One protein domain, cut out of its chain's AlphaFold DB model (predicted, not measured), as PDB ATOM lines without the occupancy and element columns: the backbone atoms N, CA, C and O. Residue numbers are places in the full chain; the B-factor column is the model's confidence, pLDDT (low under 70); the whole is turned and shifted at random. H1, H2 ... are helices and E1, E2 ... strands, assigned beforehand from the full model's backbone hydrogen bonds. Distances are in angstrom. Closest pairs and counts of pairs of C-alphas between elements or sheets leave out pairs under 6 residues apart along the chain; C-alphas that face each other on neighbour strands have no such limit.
ATOM      1  N   ASP A  13      78.979  48.786  82.302       91.25
ATOM      2  CA  ASP A  13      78.766  47.436  81.795       91.25
ATOM      3  C   ASP A  13      79.343  47.321  80.384       91.25
ATOM      4  O   ASP A  13      78.758  47.798  79.411       91.25
ATOM      5  N   LEU A  14      80.492  46.659  80.267       91.94
ATOM      6  CA  LEU A  14      81.060  46.271  78.986       91.94
ATOM      7  C   LEU A  14      80.404  44.970  78.525       91.94
ATOM      8  O   LEU A  14      80.478  43.964  79.230       91.94
ATOM      9  N   VAL A  15      79.810  44.979  77.334       92.06
ATOM     10  CA  VAL A  15      79.222  43.802  76.677       92.06
ATOM     11  C   VAL A  15      79.853  43.655  75.299       92.06
ATOM     12  O   VAL A  15      79.989  44.644  74.582       92.06
ATOM     13  N   TRP A  16      80.230  42.437  74.921       91.75
ATOM     14  CA  TRP A  16      80.823  42.158  73.612       91.75
ATOM     15  C   TRP A  16      80.409  40.781  73.085       91.75
ATOM     16  O   TRP A  16      79.846  39.966  73.816       91.75
ATOM     17  N   LEU A  17      80.680  40.539  71.805       91.00
ATOM     18  CA  LEU A  17      80.551  39.241  71.146       91.00
ATOM     19  C   LEU A  17      81.955  38.805  70.714       91.00
ATOM     20  O   LEU A  17      82.646  39.578  70.055       91.00
ATOM     21  N   ASP A  18      82.373  37.596  71.086       86.06
ATOM     22  CA  ASP A  18      83.694  37.061  70.709       86.06
ATOM     23  C   ASP A  18      83.714  36.500  69.274       86.06
ATOM     24  O   ASP A  18      84.770  36.346  68.662       86.06
ATOM     25  N   HIS A  19      82.540  36.212  68.717       86.69
ATOM     26  CA  HIS A  19      82.355  35.695  67.366       86.69
ATOM     27  C   HIS A  19      81.022  36.167  66.784       86.69
ATOM     28  O   HIS A  19      80.152  36.666  67.495       86.69
ATOM     29  N   VAL A  20      80.847  35.984  65.473       86.62
ATOM     30  CA  VAL A  20      79.543  36.173  64.825       86.62
ATOM     31  C   VAL A  20      78.610  35.044  65.281       86.62
ATOM     32  O   VAL A  20      78.893  33.886  64.956       86.62
ATOM     33  N   PRO A  21      77.513  35.336  66.006       86.81
ATOM     34  CA  PRO A  21      76.655  34.291  66.546       86.81
ATOM     35  C   PRO A  21      75.976  33.489  65.435       86.81
ATOM     36  O   PRO A  21      75.535  34.036  64.420       86.81
ATOM     37  N   ASN A  22      75.850  32.179  65.632       90.75
ATOM     38  CA  ASN A  22      75.096  31.325  64.718       90.75
ATOM     39  C   ASN A  22      73.576  31.440  64.956       90.75
ATOM     40  O   ASN A  22      73.117  31.974  65.963       90.75
ATOM     41  N   PHE A  23      72.763  30.889  64.044       89.25
ATOM     42  CA  PHE A  23      71.298  30.993  64.130       89.25
ATOM     43  C   PHE A  23      70.721  30.497  65.468       89.25
ATOM     44  O   PHE A  23      69.785  31.098  65.992       89.25
ATOM     45  N   ARG A  24      71.279  29.426  66.049       88.88
ATOM     46  CA  ARG A  24      70.804  28.893  67.336       88.88
ATOM     47  C   ARG A  24      71.129  29.843  68.485       88.88
ATOM     48  O   ARG A  24      70.266  30.076  69.325       88.88
ATOM     49  N   GLU A  25      72.334  30.406  68.494       89.56
ATOM     50  CA  GLU A  25      72.753  31.413  69.476       89.56
ATOM     51  C   GLU A  25      71.897  32.681  69.378       89.56
ATOM     52  O   GLU A  25      71.475  33.206  70.403       89.56
ATOM     53  N   CYS A  26      71.548  33.122  68.165       88.56
ATOM     54  CA  CYS A  26      70.624  34.238  67.964       88.56
ATOM     55  C   CYS A  26      69.234  33.954  68.548       88.56
ATOM     56  O   CYS A  26      68.673  34.805  69.235       88.56
ATOM     57  N   VAL A  27      68.673  32.766  68.299       89.81
ATOM     58  CA  VAL A  27      67.356  32.383  68.840       89.81
ATOM     59  C   VAL A  27      67.382  32.327  70.370       89.81
ATOM     60  O   VAL A  27      66.478  32.870  71.007       89.81
ATOM     61  N   ASP A  28      68.417  31.729  70.968       88.56
ATOM     62  CA  ASP A  28      68.592  31.698  72.428       88.56
ATOM     63  C   ASP A  28      68.738  33.113  73.015       88.56
ATOM     64  O   ASP A  28      68.039  33.461  73.968       88.56
ATOM     65  N   ALA A  29      69.578  33.956  72.410       87.38
ATOM     66  CA  ALA A  29      69.782  35.340  72.826       87.38
ATOM     67  C   ALA A  29      68.481  36.151  72.801       87.38
ATOM     68  O   ALA A  29      68.163  36.835  73.775       87.38
ATOM     69  N   VAL A  30      67.704  36.052  71.718       87.88
ATOM     70  CA  VAL A  30      66.417  36.749  71.575       87.88
ATOM     71  C   VAL A  30      65.413  36.245  72.607       87.88
ATOM     72  O   VAL A  30      64.803  37.056  73.304       87.88
ATOM     73  N   ALA A  31      65.275  34.927  72.773       87.50
ATOM     74  CA  ALA A  31      64.385  34.352  73.780       87.50
ATOM     75  C   ALA A  31      64.740  34.863  75.184       87.50
ATOM     76  O   ALA A  31      63.880  35.351  75.918       87.50
ATOM     77  N   ARG A  32      66.025  34.849  75.545       85.69
ATOM     78  CA  ARG A  32      66.504  35.369  76.832       85.69
ATOM     79  C   ARG A  32      66.312  36.875  76.972       85.69
ATOM     80  O   ARG A  32      65.994  37.325  78.072       85.69
ATOM     81  N   ALA A  33      66.458  37.651  75.900       85.19
ATOM     82  CA  ALA A  33      66.203  39.091  75.907       85.19
ATOM     83  C   ALA A  33      64.759  39.408  76.319       85.19
ATOM     84  O   ALA A  33      64.553  40.266  77.177       85.19
ATOM     85  N   TYR A  34      63.778  38.661  75.796       84.62
ATOM     86  CA  TYR A  34      62.368  38.809  76.180       84.62
ATOM     87  C   TYR A  34      62.114  38.535  77.666       84.62
ATOM     88  O   TYR A  34      61.226  39.139  78.262       84.62
ATOM     89  N   HIS A  35      62.922  37.676  78.291       83.00
ATOM     90  CA  HIS A  35      62.861  37.399  79.727       83.00
ATOM     91  C   HIS A  35      63.778  38.302  80.574       83.00
ATOM     92  O   HIS A  35      63.926  38.063  81.774       83.00
ATOM     93  N   GLY A  36      64.418  39.316  79.979       81.81
ATOM     94  CA  GLY A  36      65.353  40.203  80.676       81.81
ATOM     95  C   GLY A  36      66.662  39.524  81.098       81.81
ATOM     96  O   GLY A  36      67.304  39.965  82.046       81.81
ATOM     97  N   ARG A  37      67.052  38.438  80.419       85.62
ATOM     98  CA  ARG A  37      68.222  37.595  80.724       85.62
ATOM     99  C   ARG A  37      69.214  37.510  79.568       85.62
ATOM    100  O   ARG A  37      69.898  36.502  79.430       85.62
ATOM    101  N   LEU A  38      69.289  38.540  78.722       85.88
ATOM    102  CA  LEU A  38      70.183  38.567  77.554       85.88
ATOM    103  C   LEU A  38      71.625  38.179  77.921       85.88
ATOM    104  O   LEU A  38      72.231  37.342  77.258       85.88
ATOM    105  N   LEU A  39      72.137  38.722  79.030       85.94
ATOM    106  CA  LEU A  39      73.485  38.432  79.523       85.94
ATOM    107  C   LEU A  39      73.634  37.017  80.106       85.94
ATOM    108  O   LEU A  39      74.748  36.570  80.334       85.94
ATOM    109  N   GLY A  40      72.555  36.258  80.273       83.94
ATOM    110  CA  GLY A  40      72.619  34.824  80.541       83.94
ATOM    111  C   GLY A  40      72.852  33.969  79.290       83.94
ATOM    112  O   GLY A  40      72.886  32.750  79.415       83.94
ATOM    113  N   SER A  41      72.941  34.550  78.088       86.25
ATOM    114  CA  SER A  41      73.329  33.814  76.877       86.25
ATOM    115  C   SER A  41      74.851  33.715  76.771       86.25
ATOM    116  O   SER A  41      75.561  34.693  77.012       86.25
ATOM    117  N   HIS A  42      75.346  32.549  76.355       86.06
ATOM    118  CA  HIS A  42      76.779  32.303  76.155       86.06
ATOM    119  C   HIS A  42      77.367  33.042  74.947       86.06
ATOM    120  O   HIS A  42      78.584  33.118  74.831       86.06
ATOM    121  N   ALA A  43      76.525  33.609  74.078       88.00
ATOM    122  CA  ALA A  43      76.986  34.416  72.953       88.00
ATOM    123  C   ALA A  43      77.669  35.720  73.405       88.00
ATOM    124  O   ALA A  43      78.540  36.222  72.704       88.00
ATOM    125  N   PHE A  44      77.287  36.265  74.567       90.19
ATOM    126  CA  PHE A  44      77.774  37.562  75.038       90.19
ATOM    127  C   PHE A  44      78.855  37.418  76.109       90.19
ATOM    128  O   PHE A  44      78.650  36.787  77.148       90.19
ATOM    129  N   GLY A  45      79.976  38.102  75.917       91.38
ATOM    130  CA  GLY A  45      80.885  38.467  76.994       91.38
ATOM    131  C   GLY A  45      80.327  39.642  77.800       91.38
ATOM    132  O   GLY A  45      79.601  40.484  77.268       91.38
ATOM    133  N   TRP A  46      80.632  39.691  79.098       92.94
ATOM    134  CA  TRP A  46      80.262  40.819  79.956       92.94
ATOM    135  C   TRP A  46      81.288  41.048  81.065       92.94
ATOM    136  O   TRP A  46      81.842  40.090  81.610       92.94
ATOM    137  N   LYS A  47      81.520  42.318  81.416       91.12
ATOM    138  CA  LYS A  47      82.357  42.728  82.548       91.12
ATOM    139  C   LYS A  47      81.982  44.128  83.042       91.12
ATOM    140  O   LYS A  47      81.735  45.015  82.232       91.12
ATOM    141  N   ARG A  48      82.058  44.359  84.358       90.62
ATOM    142  CA  ARG A  48      82.034  45.719  84.930       90.62
ATOM    143  C   ARG A  48      83.425  46.336  84.923       90.62
ATOM    144  O   ARG A  48      84.378  45.720  85.403       90.62
ATOM    145  N   VAL A  49      83.541  47.550  84.400       91.81
ATOM    146  CA  VAL A  49      84.813  48.278  84.290       91.81
ATOM    147  C   VAL A  49      84.645  49.740  84.698       91.81
ATOM    148  O   VAL A  49      83.570  50.308  84.554       91.81
ATOM    149  N   ARG A  50      85.708  50.365  85.216       92.88
ATOM    150  CA  ARG A  50      85.741  51.822  85.475       92.88
ATOM    151  C   ARG A  50      86.292  52.607  84.295       92.88
ATOM    152  O   ARG A  50      85.908  53.753  84.075       92.88
ATOM    153  N   ASP A  51      87.195  51.989  83.553       94.94
ATOM    154  CA  ASP A  51      87.789  52.532  82.350       94.94
ATOM    155  C   ASP A  51      87.967  51.426  81.310       94.94
ATOM    156  O   ASP A  51      87.998  50.233  81.626       94.94
ATOM    157  N   LEU A  87      77.015  64.370  87.788       90.12
ATOM    158  CA  LEU A  87      75.864  65.249  87.594       90.12
ATOM    159  C   LEU A  87      74.857  65.090  88.736       90.12
ATOM    160  O   LEU A  87      74.703  64.013  89.309       90.12
ATOM    161  N   ARG A  88      74.129  66.171  89.031       90.62
ATOM    162  CA  ARG A  88      72.959  66.157  89.919       90.62
ATOM    163  C   ARG A  88      71.707  66.279  89.068       90.62
ATOM    164  O   ARG A  88      71.575  67.237  88.313       90.62
ATOM    165  N   VAL A  89      70.801  65.319  89.204       90.50
ATOM    166  CA  VAL A  89      69.597  65.219  88.375       90.50
ATOM    167  C   VAL A  89      68.364  65.317  89.263       90.50
ATOM    168  O   VAL A  89      68.300  64.688  90.317       90.50
ATOM    169  N   LEU A  90      67.381  66.111  88.836       94.44
ATOM    170  CA  LEU A  90      66.063  66.123  89.463       94.44
ATOM    171  C   LEU A  90      65.279  64.910  88.979       94.44
ATOM    172  O   LEU A  90      65.083  64.732  87.778       94.44
ATOM    173  N   VAL A  91      64.817  64.092  89.919       92.44
ATOM    174  CA  VAL A  91      64.038  62.890  89.627       92.44
ATOM    175  C   VAL A  91      62.716  62.910  90.398       92.44
ATOM    176  O   VAL A  91      62.659  63.463  91.499       92.44
ATOM    177  N   PRO A  92      61.639  62.319  89.853       96.12
ATOM    178  CA  PRO A  92      60.402  62.119  90.602       96.12
ATOM    179  C   PRO A  92      60.629  61.276  91.873       96.12
ATOM    180  O   PRO A  92      61.499  60.398  91.855       96.12
ATOM    181  N   PRO A  93      59.822  61.448  92.940       94.50
ATOM    182  CA  PRO A  93      59.976  60.691  94.190       94.50
ATOM    183  C   PRO A  93      60.031  59.169  93.998       94.50
ATOM    184  O   PRO A  93      60.907  58.516  94.551       94.50
ATOM    185  N   ALA A  94      59.186  58.617  93.122       93.56
ATOM    186  CA  ALA A  94      59.176  57.183  92.823       93.56
ATOM    187  C   ALA A  94      60.511  56.667  92.248       93.56
ATOM    188  O   ALA A  94      60.909  55.534  92.508       93.56
ATOM    189  N   VAL A  95      61.223  57.497  91.476       90.56
ATOM    190  CA  VAL A  95      62.542  57.146  90.928       90.56
ATOM    191  C   VAL A  95      63.608  57.224  92.018       90.56
ATOM    192  O   VAL A  95      64.470  56.353  92.084       90.56
ATOM    193  N   ALA A  96      63.529  58.222  92.905       89.50
ATOM    194  CA  ALA A  96      64.433  58.328  94.049       89.50
ATOM    195  C   ALA A  96      64.297  57.123  94.997       89.50
ATOM    196  O   ALA A  96      65.303  56.560  95.420       89.50
ATOM    197  N   GLU A  97      63.068  56.688  95.281       90.38
ATOM    198  CA  GLU A  97      62.790  55.498  96.093       90.38
ATOM    199  C   GLU A  97      63.310  54.216  95.431       90.38
ATOM    200  O   GLU A  97      63.971  53.410  96.085       90.38
ATOM    201  N   ALA A  98      63.075  54.045  94.124       87.19
ATOM    202  CA  ALA A  98      63.586  52.899  93.376       87.19
ATOM    203  C   ALA A  98      65.121  52.847  93.377       87.19
ATOM    204  O   ALA A  98      65.693  51.773  93.556       87.19
ATOM    205  N   GLN A  99      65.780  54.000  93.229       84.75
ATOM    206  CA  GLN A  99      67.236  54.109  93.297       84.75
ATOM    207  C   GLN A  99      67.767  53.823  94.707       84.75
ATOM    208  O   GLN A  99      68.805  53.186  94.850       84.75
ATOM    209  N   ALA A 100      67.066  54.259  95.756       85.06
ATOM    210  CA  ALA A 100      67.443  53.972  97.140       85.06
ATOM    211  C   ALA A 100      67.281  52.484  97.499       85.06
ATOM    212  O   ALA A 100      68.035  51.961  98.317       85.06
ATOM    213  N   ALA A 101      66.316  51.800  96.880       85.12
ATOM    214  CA  ALA A 101      66.106  50.362  97.023       85.12
ATOM    215  C   ALA A 101      67.056  49.511  96.153       85.12
ATOM    216  O   ALA A 101      67.086  48.286  96.302       85.12
ATOM    217  N   ASP A 102      67.803  50.125  95.232       83.69
ATOM    218  CA  ASP A 102      68.740  49.428  94.355       83.69
ATOM    219  C   ASP A 102      70.042  49.082  95.096       83.69
ATOM    220  O   ASP A 102      70.896  49.939  95.350       83.69
ATOM    221  N   SER A 103      70.194  47.807  95.456       85.06
ATOM    222  CA  SER A 103      71.324  47.308  96.242       85.06
ATOM    223  C   SER A 103      72.339  46.534  95.407       85.06
ATOM    224  O   SER A 103      72.017  45.914  94.389       85.06
ATOM    225  N   GLU A 104      73.590  46.531  95.869       86.19
ATOM    226  CA  GLU A 104      74.638  45.723  95.245       86.19
ATOM    227  C   GLU A 104      74.306  44.231  95.333       86.19
ATOM    228  O   GLU A 104      74.462  43.508  94.351       86.19
ATOM    229  N   GLU A 105      73.759  43.774  96.462       87.88
ATOM    230  CA  GLU A 105      73.377  42.378  96.669       87.88
ATOM    231  C   GLU A 105      72.373  41.909  95.615       87.88
ATOM    232  O   GLU A 105      72.532  40.829  95.051       87.88
ATOM    233  N   ARG A 106      71.374  42.735  95.280       87.69
ATOM    234  CA  ARG A 106      70.388  42.402  94.246       87.69
ATOM    235  C   ARG A 106      71.050  42.198  92.884       87.69
ATOM    236  O   ARG A 106      70.679  41.273  92.154       87.69
ATOM    237  N   VAL A 107      72.017  43.042  92.533       88.50
ATOM    238  CA  VAL A 107      72.776  42.904  91.284       88.50
ATOM    239  C   VAL A 107      73.606  41.625  91.305       88.50
ATOM    240  O   VAL A 107      73.530  40.844  90.358       88.50
ATOM    241  N   LEU A 108      74.321  41.351  92.401       90.00
ATOM    242  CA  LEU A 108      75.112  40.126  92.556       90.00
ATOM    243  C   LEU A 108      74.246  38.865  92.418       90.00
ATOM    244  O   LEU A 108      74.636  37.934  91.715       90.00
ATOM    245  N   GLU A 109      73.058  38.842  93.019       90.06
ATOM    246  CA  GLU A 109      72.116  37.724  92.890       90.06
ATOM    247  C   GLU A 109      71.564  37.584  91.466       90.06
ATOM    248  O   GLU A 109      71.394  36.471  90.970       90.06
ATOM    249  N   THR A 110      71.348  38.695  90.760       89.00
ATOM    250  CA  THR A 110      70.919  38.674  89.353       89.00
ATOM    251  C   THR A 110      72.015  38.096  88.450       89.00
ATOM    252  O   THR A 110      71.713  37.292  87.569       89.00
ATOM    253  N   ILE A 111      73.283  38.439  88.700       89.81
ATOM    254  CA  ILE A 111      74.436  37.896  87.964       89.81
ATOM    255  C   ILE A 111      74.580  36.388  88.219       89.81
ATOM    256  O   ILE A 111      74.696  35.607  87.273       89.81
ATOM    257  N   LYS A 112      74.499  35.957  89.485       90.19
ATOM    258  CA  LYS A 112      74.555  34.533  89.857       90.19
ATOM    259  C   LYS A 112      73.404  33.732  89.256       90.19
ATOM    260  O   LYS A 112      73.629  32.637  88.750       90.19
ATOM    261  N   ARG A 113      72.179  34.272  89.278       89.25
ATOM    262  CA  ARG A 113      70.993  33.661  88.651       89.25
ATOM    263  C   ARG A 113      71.223  33.370  87.171       89.25
ATOM    264  O   ARG A 113      70.728  32.371  86.658       89.25
ATOM    265  N   ASP A 114      71.963  34.238  86.493       89.38
ATOM    266  CA  ASP A 114      72.290  34.083  85.079       89.38
ATOM    267  C   ASP A 114      73.527  33.185  84.853       89.38
ATOM    268  O   ASP A 114      73.989  33.047  83.724       89.38
ATOM    269  N   GLY A 115      74.031  32.532  85.908       90.44
ATOM    270  CA  GLY A 115      75.105  31.540  85.854       90.44
ATOM    271  C   GLY A 115      76.506  32.137  85.794       90.44
ATOM    272  O   GLY A 115      77.440  31.438  85.409       90.44
TER     273      GLY A 115
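Overview. This is residues 13 to 51 and 87 to 115 of the 125 residues of the protein "Diacylglycerol kinase catalytic domain protein" of Bifidobacterium adolescentis CAG:119 (UniProt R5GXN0). Two antiparallel strands, E1 and E2, make a small ribbon with helix H1 set off to one side of it, and a separate helical arm with H2 and most of H3 reaches away from this body. The arm, residues 87 to 109, stands free, and the model is loosely built, with no two helices touching. The printed part has 68 residues, with three named helices and two named strands in the order E1, H1, E2, H2, H3, and its class is mixed, helices and strands. The whole is loose, with a radius of gyration of the C-alphas of 15.6 A, and elongated, spanning 44 by 28 by 22 A.

Along the chain. Find C-alpha 13 at (78.766, 47.436, 81.795), where strand E1, residues 13 to 17, begins; it runs 13.6 A from first to last C-alpha. After a tight link of 5 residues, look for helix H1, residues 23 to 34, which starts with C-alpha 23 at (71.298, 30.993, 64.130) and is 16.9 A long. A short link of 9 residues, in which residues 38 to 40 are helix, leads to strand E2, residues 44 to 49, 15.8 A long. Beyond the cut come helix H2, residues 93 to 100, 10.5 A long, and, after a tight link of 3 residues, helix H3, residues 104 to 113, 14.2 A long, which ends with C-alpha 113 at (70.993, 33.661, 88.651).

Arrangement. Begin with the sheet of E1 and E2, whose directions stand at 152 degrees, antiparallel. The C-alphas of Val 15 and Trp 46 face each other at 4.6 A. Look there for N 14 and O 47 at 2.8 A and N 45 and O 16 at 2.8 A, both within hydrogen-bond range. H1 is apart from H2 and from H3. H2 is apart from E1, and H3 is apart from E1 and E2. H2 and H3 are apart too, although they follow each other in the chain. In H1, H2 and H3 every O i to N i+4 pair is within hydrogen-bond range.

Size, cuts and confidence. The two C-alphas farthest apart are those of Asn 22 and Pro 93, 44.3 A. Without the residues that stand free, the body has 45 residues and spans 33 by 23 by 15 A. Residues 52 to 86 are not printed, and C-alphas 51 and 87 are 18.2 A apart across this cut, which lies in the link from E2 to H2. Of the links that are printed whole, none is long. The mean pLDDT of the printed part is 88.9, and no printed residue is under 70.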